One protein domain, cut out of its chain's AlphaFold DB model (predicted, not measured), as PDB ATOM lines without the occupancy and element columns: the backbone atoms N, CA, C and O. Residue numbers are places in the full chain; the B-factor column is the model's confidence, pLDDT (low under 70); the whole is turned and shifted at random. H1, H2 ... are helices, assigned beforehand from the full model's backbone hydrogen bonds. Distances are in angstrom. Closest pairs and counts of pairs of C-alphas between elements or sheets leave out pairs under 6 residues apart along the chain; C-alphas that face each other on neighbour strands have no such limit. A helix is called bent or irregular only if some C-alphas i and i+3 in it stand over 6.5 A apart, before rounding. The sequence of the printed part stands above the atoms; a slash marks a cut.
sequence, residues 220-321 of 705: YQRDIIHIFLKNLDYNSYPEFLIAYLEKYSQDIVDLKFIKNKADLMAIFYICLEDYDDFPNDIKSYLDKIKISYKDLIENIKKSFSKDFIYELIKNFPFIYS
ATOM      1  N   TYR A 220     -28.651  12.588 -50.353       56.34
ATOM      2  CA  TYR A 220     -28.391  12.109 -48.995       56.34
ATOM      3  C   TYR A 220     -27.484  13.036 -48.187       56.34
ATOM      4  O   TYR A 220     -27.778  13.304 -47.027       56.34
ATOM      5  N   GLN A 221     -26.420  13.562 -48.795       51.88
ATOM      6  CA  GLN A 221     -25.539  14.548 -48.165       51.88
ATOM      7  C   GLN A 221     -26.326  15.787 -47.745       51.88
ATOM      8  O   GLN A 221     -26.255  16.223 -46.599       51.88
ATOM      9  N   ARG A 222     -27.154  16.295 -48.660       54.12
ATOM     10  CA  ARG A 222     -28.071  17.400 -48.393       54.12
ATOM     11  C   ARG A 222     -29.050  17.085 -47.261       54.12
ATOM     12  O   ARG A 222     -29.261  17.936 -46.403       54.12
ATOM     13  N   ASP A 223     -29.659  15.904 -47.275       57.88
ATOM     14  CA  ASP A 223     -30.680  15.526 -46.297       57.88
ATOM     15  C   ASP A 223     -30.070  15.413 -44.888       57.88
ATOM     16  O   ASP A 223     -30.635  15.944 -43.934       57.88
ATOM     17  N   ILE A 224     -28.878  14.813 -44.758       60.97
ATOM     18  CA  ILE A 224     -28.153  14.721 -43.480       60.97
ATOM     19  C   ILE A 224     -27.747  16.115 -42.992       60.97
ATOM     20  O   ILE A 224     -28.039  16.457 -41.850       60.97
ATOM     21  N   ILE A 225     -27.141  16.946 -43.846       56.72
ATOM     22  CA  ILE A 225     -26.763  18.319 -43.474       56.72
ATOM     23  C   ILE A 225     -27.988  19.101 -42.994       56.72
ATOM     24  O   ILE A 225     -27.949  19.729 -41.940       56.72
ATOM     25  N   HIS A 226     -29.107  19.004 -43.710       58.12
ATOM     26  CA  HIS A 226     -30.344  19.662 -43.313       58.12
ATOM     27  C   HIS A 226     -30.877  19.160 -41.959       58.12
ATOM     28  O   HIS A 226     -31.367  19.964 -41.167       58.12
ATOM     29  N   ILE A 227     -30.786  17.855 -41.669       62.59
ATOM     30  CA  ILE A 227     -31.180  17.290 -40.367       62.59
ATOM     31  C   ILE A 227     -30.367  17.920 -39.234       62.59
ATOM     32  O   ILE A 227     -30.959  18.428 -38.285       62.59
ATOM     33  N   PHE A 228     -29.037  17.933 -39.350       61.59
ATOM     34  CA  PHE A 228     -28.176  18.520 -38.323       61.59
ATOM     35  C   PHE A 228     -28.456  20.016 -38.152       61.59
ATOM     36  O   PHE A 228     -28.697  20.468 -37.038       61.59
ATOM     37  N   LEU A 229     -28.522  20.777 -39.248       55.88
ATOM     38  CA  LEU A 229     -28.785  22.220 -39.207       55.88
ATOM     39  C   LEU A 229     -30.133  22.570 -38.563       55.88
ATOM     40  O   LEU A 229     -30.232  23.567 -37.855       55.88
ATOM     41  N   LYS A 230     -31.171  21.751 -38.779       60.62
ATOM     42  CA  LYS A 230     -32.500  21.967 -38.189       60.62
ATOM     43  C   LYS A 230     -32.519  21.767 -36.668       60.62
ATOM     44  O   LYS A 230     -33.342  22.378 -35.991       60.62
ATOM     45  N   ASN A 231     -31.653  20.902 -36.150       56.50
ATOM     46  CA  ASN A 231     -31.699  20.409 -34.770       56.50
ATOM     47  C   ASN A 231     -30.504  20.874 -33.910       56.50
ATOM     48  O   ASN A 231     -30.374  20.492 -32.738       56.50
ATOM     49  N   LEU A 232     -29.619  21.696 -34.473       55.25
ATOM     50  CA  LEU A 232     -28.552  22.364 -33.736       55.25
ATOM     51  C   LEU A 232     -29.110  23.520 -32.902       55.25
ATOM     52  O   LEU A 232     -30.068  24.190 -33.285       55.25
ATOM     53  N   ASP A 233     -28.491  23.754 -31.745       50.09
ATOM     54  CA  ASP A 233     -28.697  25.012 -31.033       50.09
ATOM     55  C   ASP A 233     -28.022  26.120 -31.852       50.09
ATOM     56  O   ASP A 233     -26.864  25.988 -32.254       50.09
ATOM     57  N   TYR A 234     -28.755  27.201 -32.123       40.88
ATOM     58  CA  TYR A 234     -28.281  28.351 -32.892       40.88
ATOM     59  C   TYR A 234     -26.992  28.951 -32.304       40.88
ATOM     60  O   TYR A 234     -26.142  29.434 -33.047       40.88
ATOM     61  N   ASN A 235     -26.815  28.866 -30.981       42.16
ATOM     62  CA  ASN A 235     -25.615  29.354 -30.295       42.16
ATOM     63  C   ASN A 235     -24.422  28.392 -30.382       42.16
ATOM     64  O   ASN A 235     -23.318  28.744 -29.974       42.16
ATOM     65  N   SER A 236     -24.641  27.176 -30.879       44.72
ATOM     66  CA  SER A 236     -23.649  26.107 -30.932       44.72
ATOM     67  C   SER A 236     -23.176  25.821 -32.349       44.72
ATOM     68  O   SER A 236     -22.563  24.785 -32.534       44.72
ATOM     69  N   TYR A 237     -23.463  26.683 -33.333       47.66
ATOM     70  CA  TYR A 237     -23.120  26.466 -34.743       47.66
ATOM     71  C   TYR A 237     -21.607  26.267 -34.931       47.66
ATOM     72  O   TYR A 237     -20.860  27.247 -34.879       47.66
ATOM     73  N   PRO A 238     -21.119  25.037 -35.160       49.75
ATOM     74  CA  PRO A 238     -19.691  24.820 -35.229       49.75
ATOM     75  C   PRO A 238     -19.221  24.756 -36.678       49.75
ATOM     76  O   PRO A 238     -19.695  23.923 -37.453       49.75
ATOM     77  N   GLU A 239     -18.207  25.552 -37.022       49.69
ATOM     78  CA  GLU A 239     -17.486  25.439 -38.301       49.69
ATOM     79  C   GLU A 239     -16.977  24.006 -38.549       49.69
ATOM     80  O   GLU A 239     -16.951  23.541 -39.688       49.69
ATOM     81  N   PHE A 240     -16.658  23.255 -37.482       54.34
ATOM     82  CA  PHE A 240     -16.210  21.865 -37.593       54.34
ATOM     83  C   PHE A 240     -17.282  20.937 -38.182       54.34
ATOM     84  O   PHE A 240     -16.957  20.007 -38.916       54.34
ATOM     85  N   LEU A 241     -18.564  21.166 -37.892       53.75
ATOM     86  CA  LEU A 241     -19.617  20.186 -38.151       53.75
ATOM     87  C   LEU A 241     -19.912  20.028 -39.645       53.75
ATOM     88  O   LEU A 241     -20.103  18.907 -40.113       53.75
ATOM     89  N   ILE A 242     -19.860  21.122 -40.407       52.16
ATOM     90  CA  ILE A 242     -20.000  21.082 -41.869       52.16
ATOM     91  C   ILE A 242     -18.816  20.339 -42.495       52.16
ATOM     92  O   ILE A 242     -19.032  19.432 -43.294       52.16
ATOM     93  N   ALA A 243     -17.588  20.633 -42.060       59.06
ATOM     94  CA  ALA A 243     -16.390  19.968 -42.573       59.06
ATOM     95  C   ALA A 243     -16.404  18.443 -42.323       59.06
ATOM     96  O   ALA A 243     -16.034  17.664 -43.205       59.06
ATOM     97  N   TYR A 244     -16.873  17.994 -41.150       64.50
ATOM     98  CA  TYR A 244     -17.054  16.564 -40.865       64.50
ATOM     99  C   TYR A 244     -18.174  15.942 -41.710       64.50
ATOM    100  O   TYR A 244     -17.992  14.853 -42.253       64.50
ATOM    101  N   LEU A 245     -19.317  16.620 -41.861       62.78
ATOM    102  CA  LEU A 245     -20.431  16.118 -42.672       62.78
ATOM    103  C   LEU A 245     -20.060  15.978 -44.147       62.78
ATOM    104  O   LEU A 245     -20.416  14.981 -44.771       62.78
ATOM    105  N   GLU A 246     -19.323  16.934 -44.702       59.19
ATOM    106  CA  GLU A 246     -18.839  16.864 -46.080       59.19
ATOM    107  C   GLU A 246     -17.884  15.683 -46.263       59.19
ATOM    108  O   GLU A 246     -18.088  14.847 -47.147       59.19
ATOM    109  N   LYS A 247     -16.888  15.569 -45.378       71.00
ATOM    110  CA  LYS A 247     -15.827  14.564 -45.478       71.00
ATOM    111  C   LYS A 247     -16.307  13.134 -45.220       71.00
ATOM    112  O   LYS A 247     -15.831  12.214 -45.877       71.00
ATOM    113  N   TYR A 248     -17.240  12.943 -44.289       74.62
ATOM    114  CA  TYR A 248     -17.627  11.623 -43.777       74.62
ATOM    115  C   TYR A 248     -19.106  11.281 -44.014       74.62
ATOM    116  O   TYR A 248     -19.649  10.360 -43.406       74.62
ATOM    117  N   SER A 249     -19.781  12.004 -44.912       69.56
ATOM    118  CA  SER A 249     -21.187  11.752 -45.262       69.56
ATOM    119  C   SER A 249     -21.475  10.301 -45.650       69.56
ATOM    120  O   SER A 249     -22.502   9.760 -45.243       69.56
ATOM    121  N   GLN A 250     -20.582   9.663 -46.413       73.94
ATOM    122  CA  GLN A 250     -20.754   8.268 -46.813       73.94
ATOM    123  C   GLN A 250     -20.635   7.319 -45.616       73.94
ATOM    124  O   GLN A 250     -21.498   6.463 -45.452       73.94
ATOM    125  N   ASP A 251     -19.662   7.534 -44.728       83.38
ATOM    126  CA  ASP A 251     -19.513   6.742 -43.502       83.38
ATOM    127  C   ASP A 251     -20.786   6.825 -42.641       83.38
ATOM    128  O   ASP A 251     -21.286   5.813 -42.156       83.38
ATOM    129  N   ILE A 252     -21.383   8.017 -42.508       82.62
ATOM    130  CA  ILE A 252     -22.648   8.221 -41.777       82.62
ATOM    131  C   ILE A 252     -23.804   7.450 -42.431       82.62
ATOM    132  O   ILE A 252     -24.646   6.883 -41.725       82.62
ATOM    133  N   VAL A 253     -23.861   7.427 -43.769       79.56
ATOM    134  CA  VAL A 253     -24.857   6.658 -44.529       79.56
ATOM    135  C   VAL A 253     -24.656   5.162 -44.320       79.56
ATOM    136  O   VAL A 253     -25.633   4.457 -44.065       79.56
ATOM    137  N   ASP A 254     -23.417   4.683 -44.355       84.38
ATOM    138  CA  ASP A 254     -23.105   3.262 -44.245       84.38
ATOM    139  C   ASP A 254     -23.485   2.697 -42.868       84.38
ATOM    140  O   ASP A 254     -23.966   1.566 -42.753       84.38
ATOM    141  N   LEU A 255     -23.421   3.519 -41.816       88.69
ATOM    142  CA  LEU A 255     -23.912   3.149 -40.486       88.69
ATOM    143  C   LEU A 255     -25.416   2.823 -40.456       88.69
ATOM    144  O   LEU A 255     -25.865   2.071 -39.586       88.69
ATOM    145  N   LYS A 256     -26.218   3.306 -41.422       84.62
ATOM    146  CA  LYS A 256     -27.639   2.927 -41.522       84.62
ATOM    147  C   LYS A 256     -27.827   1.430 -41.776       84.62
ATOM    148  O   LYS A 256     -28.865   0.902 -41.365       84.62
ATOM    149  N   PHE A 257     -26.850   0.754 -42.390       86.31
ATOM    150  CA  PHE A 257     -26.912  -0.680 -42.690       86.31
ATOM    151  C   PHE A 257     -26.780  -1.575 -41.454       86.31
ATOM    152  O   PHE A 257     -27.131  -2.756 -41.518       86.31
ATOM    153  N   ILE A 258     -26.360  -1.029 -40.308       89.50
ATOM    154  CA  ILE A 258     -26.430  -1.750 -39.037       89.50
ATOM    155  C   ILE A 258     -27.906  -1.917 -38.666       89.50
ATOM    156  O   ILE A 258     -28.615  -0.950 -38.358       89.50
ATOM    157  N   LYS A 259     -28.377  -3.169 -38.742       86.56
ATOM    158  CA  LYS A 259     -29.787  -3.529 -38.542       86.56
ATOM    159  C   LYS A 259     -30.241  -3.269 -37.110       86.56
ATOM    160  O   LYS A 259     -31.315  -2.705 -36.916       86.56
ATOM    161  N   ASN A 260     -29.430  -3.655 -36.124       91.62
ATOM    162  CA  ASN A 260     -29.754  -3.428 -34.723       91.62
ATOM    163  C   ASN A 260     -29.361  -2.006 -34.307       91.62
ATOM    164  O   ASN A 260     -28.185  -1.653 -34.250       91.62
ATOM    165  N   LYS A 261     -30.354  -1.171 -34.008       93.50
ATOM    166  CA  LYS A 261     -30.105   0.220 -33.619       93.50
ATOM    167  C   LYS A 261     -29.560   0.355 -32.193       93.50
ATOM    168  O   LYS A 261     -28.923   1.367 -31.909       93.50
ATOM    169  N   ALA A 262     -29.726  -0.661 -31.343       94.50
ATOM    170  CA  ALA A 262     -29.058  -0.725 -30.047       94.50
ATOM    171  C   ALA A 262     -27.544  -0.923 -30.210       94.50
ATOM    172  O   ALA A 262     -26.773  -0.224 -29.555       94.50
ATOM    173  N   ASP A 263     -27.115  -1.777 -31.151       95.88
ATOM    174  CA  ASP A 263     -25.694  -1.949 -31.493       95.88
ATOM    175  C   ASP A 263     -25.083  -0.634 -31.977       95.88
ATOM    176  O   ASP A 263     -24.016  -0.243 -31.513       95.88
ATOM    177  N   LEU A 264     -25.768   0.076 -32.879       95.62
ATOM    178  CA  LEU A 264     -25.273   1.349 -33.400       95.62
ATOM    179  C   LEU A 264     -25.130   2.407 -32.294       95.62
ATOM    180  O   LEU A 264     -24.111   3.093 -32.229       95.62
ATOM    181  N   MET A 265     -26.114   2.511 -31.394       95.62
ATOM    182  CA  MET A 265     -26.024   3.400 -30.231       95.62
ATOM    183  C   MET A 265     -24.875   2.999 -29.294       95.62
ATOM    184  O   MET A 265     -24.130   3.859 -28.830       95.62
ATOM    185  N   ALA A 266     -24.684   1.698 -29.060       95.62
ATOM    186  CA  ALA A 266     -23.563   1.175 -28.286       95.62
ATOM    187  C   ALA A 266     -22.211   1.508 -28.920       95.62
ATOM    188  O   ALA A 266     -21.308   1.923 -28.201       95.62
ATOM    189  N   ILE A 267     -22.076   1.395 -30.242       95.56
ATOM    190  CA  ILE A 267     -20.867   1.785 -30.978       95.56
ATOM    191  C   ILE A 267     -20.559   3.270 -30.755       95.56
ATOM    192  O   ILE A 267     -19.428   3.598 -30.392       95.56
ATOM    193  N   PHE A 268     -21.545   4.160 -30.915       94.88
ATOM    194  CA  PHE A 268     -21.344   5.592 -30.666       94.88
ATOM    195  C   PHE A 268     -20.945   5.870 -29.220       94.88
ATOM    196  O   PHE A 268     -19.951   6.553 -28.981       94.88
ATOM    197  N   TYR A 269     -21.650   5.271 -28.262       92.75
ATOM    198  CA  TYR A 269     -21.339   5.423 -26.845       92.75
ATOM    199  C   TYR A 269     -19.924   4.920 -26.511       92.75
ATOM    200  O   TYR A 269     -19.162   5.585 -25.811       92.75
ATOM    201  N   ILE A 270     -19.519   3.777 -27.075       93.25
ATOM    202  CA  ILE A 270     -18.176   3.211 -26.894       93.25
ATOM    203  C   ILE A 270     -17.083   4.175 -27.371       93.25
ATOM    204  O   ILE A 270     -15.988   4.201 -26.794       93.25
ATOM    205  N   CYS A 271     -17.376   4.950 -28.417       92.88
ATOM    206  CA  CYS A 271     -16.459   5.930 -28.982       92.88
ATOM    207  C   CYS A 271     -16.320   7.204 -28.134       92.88
ATOM    208  O   CYS A 271     -15.294   7.872 -28.248       92.88
ATOM    209  N   LEU A 272     -17.283   7.507 -27.256       89.62
ATOM    210  CA  LEU A 272     -17.176   8.609 -26.290       89.62
ATOM    211  C   LEU A 272     -16.236   8.277 -25.114       89.62
ATOM    212  O   LEU A 272     -15.577   9.170 -24.590       89.62
ATOM    213  N   GLU A 273     -16.052   6.984 -24.814       77.88
ATOM    214  CA  GLU A 273     -15.155   6.435 -23.774       77.88
ATOM    215  C   GLU A 273     -15.569   6.696 -22.312       77.88
ATOM    216  O   GLU A 273     -14.752   6.530 -21.410       77.88
ATOM    217  N   ASP A 274     -16.842   7.000 -22.056       64.25
ATOM    218  CA  ASP A 274     -17.360   7.311 -20.715       64.25
ATOM    219  C   ASP A 274     -17.982   6.072 -20.025       64.25
ATOM    220  O   ASP A 274     -19.189   5.834 -20.130       64.25
ATOM    221  N   TYR A 275     -17.178   5.244 -19.336       64.44
ATOM    222  CA  TYR A 275     -17.609   3.922 -18.808       64.44
ATOM    223  C   TYR A 275     -17.902   3.818 -17.306       64.44
ATOM    224  O   TYR A 275     -18.094   2.702 -16.802       64.44
ATOM    225  N   ASP A 276     -17.979   4.919 -16.577       57.12
ATOM    226  CA  ASP A 276     -18.139   4.826 -15.130       57.12
ATOM    227  C   ASP A 276     -19.633   4.721 -14.742       57.12
ATOM    228  O   ASP A 276     -20.503   5.410 -15.278       57.12
ATOM    229  N   ASP A 277     -19.942   3.785 -13.837       75.12
ATOM    230  CA  ASP A 277     -21.265   3.540 -13.224       75.12
ATOM    231  C   ASP A 277     -22.358   2.821 -14.041       75.12
ATOM    232  O   ASP A 277     -23.553   3.075 -13.872       75.12
ATOM    233  N   PHE A 278     -21.993   1.866 -14.905       87.31
ATOM    234  CA  PHE A 278     -22.992   1.072 -15.644       87.31
ATOM    235  C   PHE A 278     -23.423  -0.223 -14.932       87.31
ATOM    236  O   PHE A 278     -22.569  -0.915 -14.361       87.31
ATOM    237  N   PRO A 279     -24.715  -0.609 -15.027       88.25
ATOM    238  CA  PRO A 279     -25.183  -1.940 -14.650       88.25
ATOM    239  C   PRO A 279     -24.422  -3.065 -15.380       88.25
ATOM    240  O   PRO A 279     -23.962  -2.898 -16.513       88.25
ATOM    241  N   ASN A 280     -24.272  -4.225 -14.729       88.88
ATOM    242  CA  ASN A 280     -23.446  -5.338 -15.228       88.88
ATOM    243  C   ASN A 280     -23.923  -5.907 -16.574       88.88
ATOM    244  O   ASN A 280     -23.113  -6.331 -17.396       88.88
ATOM    245  N   ASP A 281     -25.231  -5.922 -16.801       89.06
ATOM    246  CA  ASP A 281     -25.851  -6.357 -18.048       89.06
ATOM    247  C   ASP A 281     -25.541  -5.397 -19.208       89.06
ATOM    248  O   ASP A 281     -25.167  -5.863 -20.287       89.06
ATOM    249  N   ILE A 282     -25.581  -4.079 -18.974       91.38
ATOM    250  CA  ILE A 282     -25.142  -3.070 -19.954       91.38
ATOM    251  C   ILE A 282     -23.650  -3.238 -20.262       91.38
ATOM    252  O   ILE A 282     -23.265  -3.282 -21.429       91.38
ATOM    253  N   LYS A 283     -22.800  -3.381 -19.234       91.62
ATOM    254  CA  LYS A 283     -21.350  -3.586 -19.412       91.62
ATOM    255  C   LYS A 283     -21.060  -4.815 -20.271       91.62
ATOM    256  O   LYS A 283     -20.342  -4.715 -21.262       91.62
ATOM    257  N   SER A 284     -21.698  -5.942 -19.952       92.69
ATOM    258  CA  SER A 284     -21.562  -7.178 -20.730       92.69
ATOM    259  C   SER A 284     -21.999  -7.003 -22.187       92.69
ATOM    260  O   SER A 284     -21.371  -7.568 -23.084       92.69
ATOM    261  N   TYR A 285     -23.049  -6.215 -22.446       95.06
ATOM    262  CA  TYR A 285     -23.465  -5.888 -23.809       95.06
ATOM    263  C   TYR A 285     -22.406  -5.056 -24.539       95.06
ATOM    264  O   TYR A 285     -21.984  -5.429 -25.631       95.06
ATOM    265  N   LEU A 286     -21.920  -3.972 -23.927       94.06
ATOM    266  CA  LEU A 286     -20.901  -3.108 -24.527       94.06
ATOM    267  C   LEU A 286     -19.607  -3.866 -24.831       94.06
ATOM    268  O   LEU A 286     -19.023  -3.662 -25.890       94.06
ATOM    269  N   ASP A 287     -19.179  -4.775 -23.956       92.88
ATOM    270  CA  ASP A 287     -17.977  -5.580 -24.189       92.88
ATOM    271  C   ASP A 287     -18.141  -6.541 -25.373       92.88
ATOM    272  O   ASP A 287     -17.211  -6.708 -26.164       92.88
ATOM    273  N   LYS A 288     -19.341  -7.103 -25.578       95.62
ATOM    274  CA  LYS A 288     -19.647  -7.871 -26.796       95.62
ATOM    275  C   LYS A 288     -19.572  -6.991 -28.040       95.62
ATOM    276  O   LYS A 288     -18.928  -7.382 -29.009       95.62
ATOM    277  N   ILE A 289     -20.163  -5.794 -28.006       96.19
ATOM    278  CA  ILE A 289     -20.140  -4.853 -29.138       96.19
ATOM    279  C   ILE A 289     -18.711  -4.415 -29.474       96.19
ATOM    280  O   ILE A 289     -18.347  -4.404 -30.650       96.19
ATOM    281  N   LYS A 290     -17.870  -4.138 -28.467       93.44
ATOM    282  CA  LYS A 290     -16.443  -3.822 -28.660       93.44
ATOM    283  C   LYS A 290     -15.705  -4.907 -29.439       93.44
ATOM    284  O   LYS A 290     -14.861  -4.586 -30.267       93.44
ATOM    285  N   ILE A 291     -16.010  -6.177 -29.168       94.69
ATOM    286  CA  ILE A 291     -15.389  -7.314 -29.855       94.69
ATOM    287  C   ILE A 291     -15.971  -7.466 -31.264       94.69
ATOM    288  O   ILE A 291     -15.218  -7.574 -32.228       94.69
ATOM    289  N   SER A 292     -17.299  -7.454 -31.397       95.56
ATOM    290  CA  SER A 292     -17.988  -7.717 -32.666       95.56
ATOM    291  C   SER A 292     -17.795  -6.625 -33.720       95.56
ATOM    292  O   SER A 292     -17.784  -6.936 -34.907       95.56
ATOM    293  N   TYR A 293     -17.627  -5.368 -33.304       94.31
ATOM    294  CA  TYR A 293     -17.519  -4.209 -34.196       94.31
ATOM    295  C   TYR A 293     -16.180  -3.474 -34.055       94.31
ATOM    296  O   TYR A 293     -16.102  -2.277 -34.336       94.31
ATOM    297  N   LYS A 294     -15.120  -4.171 -33.622       94.56
ATOM    298  CA  LYS A 294     -13.809  -3.581 -33.307       94.56
ATOM    299  C   LYS A 294     -13.284  -2.644 -34.403       94.56
ATOM    300  O   LYS A 294     -13.001  -1.483 -34.122       94.56
ATOM    301  N   ASP A 295     -13.207  -3.127 -35.643       92.69
ATOM    302  CA  ASP A 295     -12.640  -2.359 -36.762       92.69
ATOM    303  C   ASP A 295     -13.481  -1.117 -37.083       92.69
ATOM    304  O   ASP A 295     -12.952  -0.039 -37.350       92.69
ATOM    305  N   LEU A 296     -14.808  -1.245 -36.998       92.19
ATOM    306  CA  LEU A 296     -15.721  -0.127 -37.209       92.19
ATOM    307  C   LEU A 296     -15.570   0.934 -36.112       92.19
ATOM    308  O   LEU A 296     -15.521   2.120 -36.419       92.19
ATOM    309  N   ILE A 297     -15.463   0.517 -34.849       93.62
ATOM    310  CA  ILE A 297     -15.234   1.415 -33.709       93.62
ATOM    311  C   ILE A 297     -13.909   2.168 -33.884       93.62
ATOM    312  O   ILE A 297     -13.866   3.383 -33.699       93.62
ATOM    313  N   GLU A 298     -12.834   1.477 -34.270       92.19
ATOM    314  CA  GLU A 298     -11.541   2.118 -34.536       92.19
ATOM    315  C   GLU A 298     -11.620   3.124 -35.691       92.19
ATOM    316  O   GLU A 298     -11.035   4.204 -35.603       92.19
ATOM    317  N   ASN A 299     -12.366   2.804 -36.749       89.50
ATOM    318  CA  ASN A 299     -12.578   3.717 -37.870       89.50
ATOM    319  C   ASN A 299     -13.389   4.948 -37.455       89.50
ATOM    320  O   ASN A 299     -12.971   6.064 -37.744       89.50
ATOM    321  N   ILE A 300     -14.484   4.778 -36.709       90.31
ATOM    322  CA  ILE A 300     -15.301   5.894 -36.201       90.31
ATOM    323  C   ILE A 300     -14.463   6.808 -35.304       90.31
ATOM    324  O   ILE A 300     -14.500   8.021 -35.490       90.31
ATOM    325  N   LYS A 301     -13.653   6.256 -34.389       90.00
ATOM    326  CA  LYS A 301     -12.756   7.048 -33.528       90.00
ATOM    327  C   LYS A 301     -11.699   7.838 -34.308       90.00
ATOM    328  O   LYS A 301     -11.273   8.893 -33.852       90.00
ATOM    329  N   LYS A 302     -11.252   7.332 -35.464       88.06
ATOM    330  CA  LYS A 302     -10.318   8.042 -36.358       88.06
ATOM    331  C   LYS A 302     -11.027   9.091 -37.216       88.06
ATOM    332  O   LYS A 302     -10.441  10.132 -37.506       88.06
ATOM    333  N   SER A 303     -12.252   8.802 -37.646       81.50
ATOM    334  CA  SER A 303     -13.024   9.647 -38.557       81.50
ATOM    335  C   SER A 303     -13.743  10.790 -37.850       81.50
ATOM    336  O   SER A 303     -13.842  11.867 -38.422       81.50
ATOM    337  N   PHE A 304     -14.223  10.607 -36.622       84.19
ATOM    338  CA  PHE A 304     -15.099  11.566 -35.947       84.19
ATOM    339  C   PHE A 304     -14.525  12.033 -34.607       84.19
ATOM    340  O   PHE A 304     -14.000  11.236 -33.831       84.19
ATOM    341  N   SER A 305     -14.659  13.330 -34.310       84.38
ATOM    342  CA  SER A 305     -14.387  13.855 -32.967       84.38
ATOM    343  C   SER A 305     -15.467  13.406 -31.973       84.38
ATOM    344  O   SER A 305     -16.590  13.081 -32.370       84.38
ATOM    345  N   LYS A 306     -15.160  13.431 -30.667       86.50
ATOM    346  CA  LYS A 306     -16.149  13.133 -29.612       86.50
ATOM    347  C   LYS A 306     -17.358  14.076 -29.687       86.50
ATOM    348  O   LYS A 306     -18.489  13.604 -29.626       86.50
ATOM    349  N   ASP A 307     -17.125  15.365 -29.936       82.06
ATOM    350  CA  ASP A 307     -18.189  16.365 -30.109       82.06
ATOM    351  C   ASP A 307     -19.103  16.032 -31.296       82.06
ATOM    352  O   ASP A 307     -20.324  16.148 -31.213       82.06
ATOM    353  N   PHE A 308     -18.530  15.549 -32.401       81.44
ATOM    354  CA  PHE A 308     -19.321  15.144 -33.558       81.44
ATOM    355  C   PHE A 308     -20.128  13.866 -33.294       81.44
ATOM    356  O   PHE A 308     -21.276  13.757 -33.720       81.44
ATOM    357  N   ILE A 309     -19.559  12.905 -32.559       88.12
ATOM    358  CA  ILE A 309     -20.279  11.698 -32.127       88.12
ATOM    359  C   ILE A 309     -21.452  12.071 -31.214       88.12
ATOM    360  O   ILE A 309     -22.539  11.516 -31.361       88.12
ATOM    361  N   TYR A 310     -21.272  13.041 -30.318       87.44
ATOM    362  CA  TYR A 310     -22.361  13.561 -29.496       87.44
ATOM    363  C   TYR A 310     -23.494  14.148 -30.353       87.44
ATOM    364  O   TYR A 310     -24.664  13.824 -30.145       87.44
ATOM    365  N   GLU A 311     -23.162  14.930 -31.383       82.31
ATOM    366  CA  GLU A 311     -24.155  15.468 -32.320       82.31
ATOM    367  C   GLU A 311     -24.838  14.375 -33.165       82.31
ATOM    368  O   GLU A 311     -26.039  14.475 -33.440       82.31
ATOM    369  N   LEU A 312     -24.130  13.294 -33.521       87.88
ATOM    370  CA  LEU A 312     -24.728  12.102 -34.140       87.88
ATOM    371  C   LEU A 312     -25.737  11.423 -33.208       87.88
ATOM    372  O   LEU A 312     -26.807  11.023 -33.667       87.88
ATOM    373  N   ILE A 313     -25.423  11.307 -31.912       91.94
ATOM    374  CA  ILE A 313     -26.342  10.756 -30.909       91.94
ATOM    375  C   ILE A 313     -27.559  11.669 -30.768       91.94
ATOM    376  O   ILE A 313     -28.681  11.191 -30.902       91.94
ATOM    377  N   LYS A 314     -27.377  12.980 -30.594       87.06
ATOM    378  CA  LYS A 314     -28.481  13.949 -30.492       87.06
ATOM    379  C   LYS A 314     -29.432  13.878 -31.692       87.06
ATOM    380  O   LYS A 314     -30.651  13.906 -31.538       87.06
ATOM    381  N   ASN A 315     -28.880  13.731 -32.897       85.12
ATOM    382  CA  ASN A 315     -29.647  13.634 -34.138       85.12
ATOM    383  C   ASN A 315     -30.043  12.202 -34.520       85.12
ATOM    384  O   ASN A 315     -30.655  11.992 -35.573       85.12
ATOM    385  N   PHE A 316     -29.753  11.211 -33.675       92.19
ATOM    386  CA  PHE A 316     -29.998   9.803 -33.968       92.19
ATOM    387  C   PHE A 316     -31.446   9.516 -34.396       92.19
ATOM    388  O   PHE A 316     -31.625   8.836 -35.415       92.19
ATOM    389  N   PRO A 317     -32.485  10.058 -33.716       89.12
ATOM    390  CA  PRO A 317     -33.878   9.878 -34.117       89.12
ATOM    391  C   PRO A 317     -34.169  10.341 -35.539       89.12
ATOM    392  O   PRO A 317     -35.044   9.794 -36.190       89.12
ATOM    393  N   PHE A 318     -33.459  11.343 -36.045       84.69
ATOM    394  CA  PHE A 318     -33.717  11.916 -37.361       84.69
ATOM    395  C   PHE A 318     -32.901  11.236 -38.461       84.69
ATOM    396  O   PHE A 318     -33.355  11.154 -39.597       84.69
ATOM    397  N   ILE A 319     -31.719  10.712 -38.126       82.88
ATOM    398  CA  ILE A 319     -30.806  10.100 -39.100       82.88
ATOM    399  C   ILE A 319     -31.095   8.604 -39.271       82.88
ATOM    400  O   ILE A 319     -31.101   8.100 -40.398       82.88
ATOM    401  N   TYR A 320     -31.320   7.887 -38.165       88.25
ATOM    402  CA  TYR A 320     -31.282   6.420 -38.119       88.25
ATOM    403  C   TYR A 320     -32.637   5.756 -37.842       88.25
ATOM    404  O   TYR A 320     -32.705   4.526 -37.768       88.25
ATOM    405  N   SER A 321     -33.712   6.537 -37.704       84.19
ATOM    406  CA  SER A 321     -35.074   6.010 -37.580       84.19
ATOM    407  C   SER A 321     -35.618   5.430 -38.884       84.19
ATOM    408  O   SER A 321     -35.224   5.854 -39.969       84.19
TER     409      SER A 321
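Overview. This is residues 220 to 321 of the 705 residues of an uncharacterized protein of Anaerococcus hydrogenalis (UniProt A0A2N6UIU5). Two helices side by side, H3 and H6, make the core of a compact all-helix body, with a helical hairpin of H1 and the first arm of the bent helix H2 at one end and H4 crossing H3 at the other. The second arm of H2 turns away from the hairpin and leads back to H3, H5 packs on H3, and the short H7 sits by H1. The printed part has 102 residues with seven named helices, H1 to H7 in chain order, and no named strand. The radius of gyration of the C-alphas is 13.9 A, and the spans are 38 by 27 by 25 A.

Along the chain. The longest helix by residues, H2, residues 239 to 257, was assigned as one helix by its hydrogen bonds but is bent: C-alphas 247 and 250 are 8.1 A apart. Its arms are H2a, residues 239 to 247, 13.1 A long, and H2b, residues 250 to 257, 11.6 A. Before it, H1 spans residues 220 to 231, 16.8 A, beginning at C-alpha 220 at (-28.391, 12.109, -48.995). After it come H3, residues 261 to 272, 17.1 A, and H4, residues 280 to 292, 18.4 A, beginning at C-alpha 280 at (-23.446, -5.338, -15.228). H5 is residues 294 to 303, 14.3 A; H6 is residues 306 to 314, 12.4 A; H7 is residues 316 to 319, ending at C-alpha 319 at (-30.806, 10.100, -39.100).

Arrangement. H2a and H2b stand at a steep tilt of 69 degrees, only just short of about perpendicular. H1 and H2a form a hairpin and touch, closest at the C-alphas of Ile 225 and Leu 245, 6.8 A, at a shallow tilt of 23 degrees, opposite ways; H1 does so with residues 221 to 225 alone. H2b is close to H3 but not clearly touching, the C-alphas of Leu 255 and Leu 264 being 7.4 A apart. H3, the hub, touches H6 closest at the C-alphas of Leu 272 and Lys 306, 5.7 A, at a shallow tilt of 27 degrees, opposite ways. H4, with residues 286 to 290 alone, touches H3 about perpendicular, at 88 degrees, with the C-alphas of Ala 266 and Leu 286 closest at 6.3 A. H3, with residues 267 to 271 alone, touches H5, closest at the C-alphas of Cys 271 and Lys 301, 6.0 A. H1, with residues 224 to 227 alone, only just touches H7, with 3 pairs of C-alphas within 8 A, the closest those of Ile 227 and Phe 318, 6.7 A. H1 and H4 are apart. In H1, H3, H4, H5 and H6 every O i to N i+4 pair is within hydrogen-bond range, against 4 of 5 in H2a and 2 of 4 in H2b; H7 is too short for such a pair.

Size, cuts and confidence. The two C-alphas farthest apart, those of Arg 222 and Asn 280, are 40.5 A apart. The printed part has no cut and no long link. Residues 276 to 281, of which 280 and 281 belong to H4, stand free. The mean pLDDT of the printed part is 78.7; residues 220 to 246, 249 and 274 to 276 are under 70.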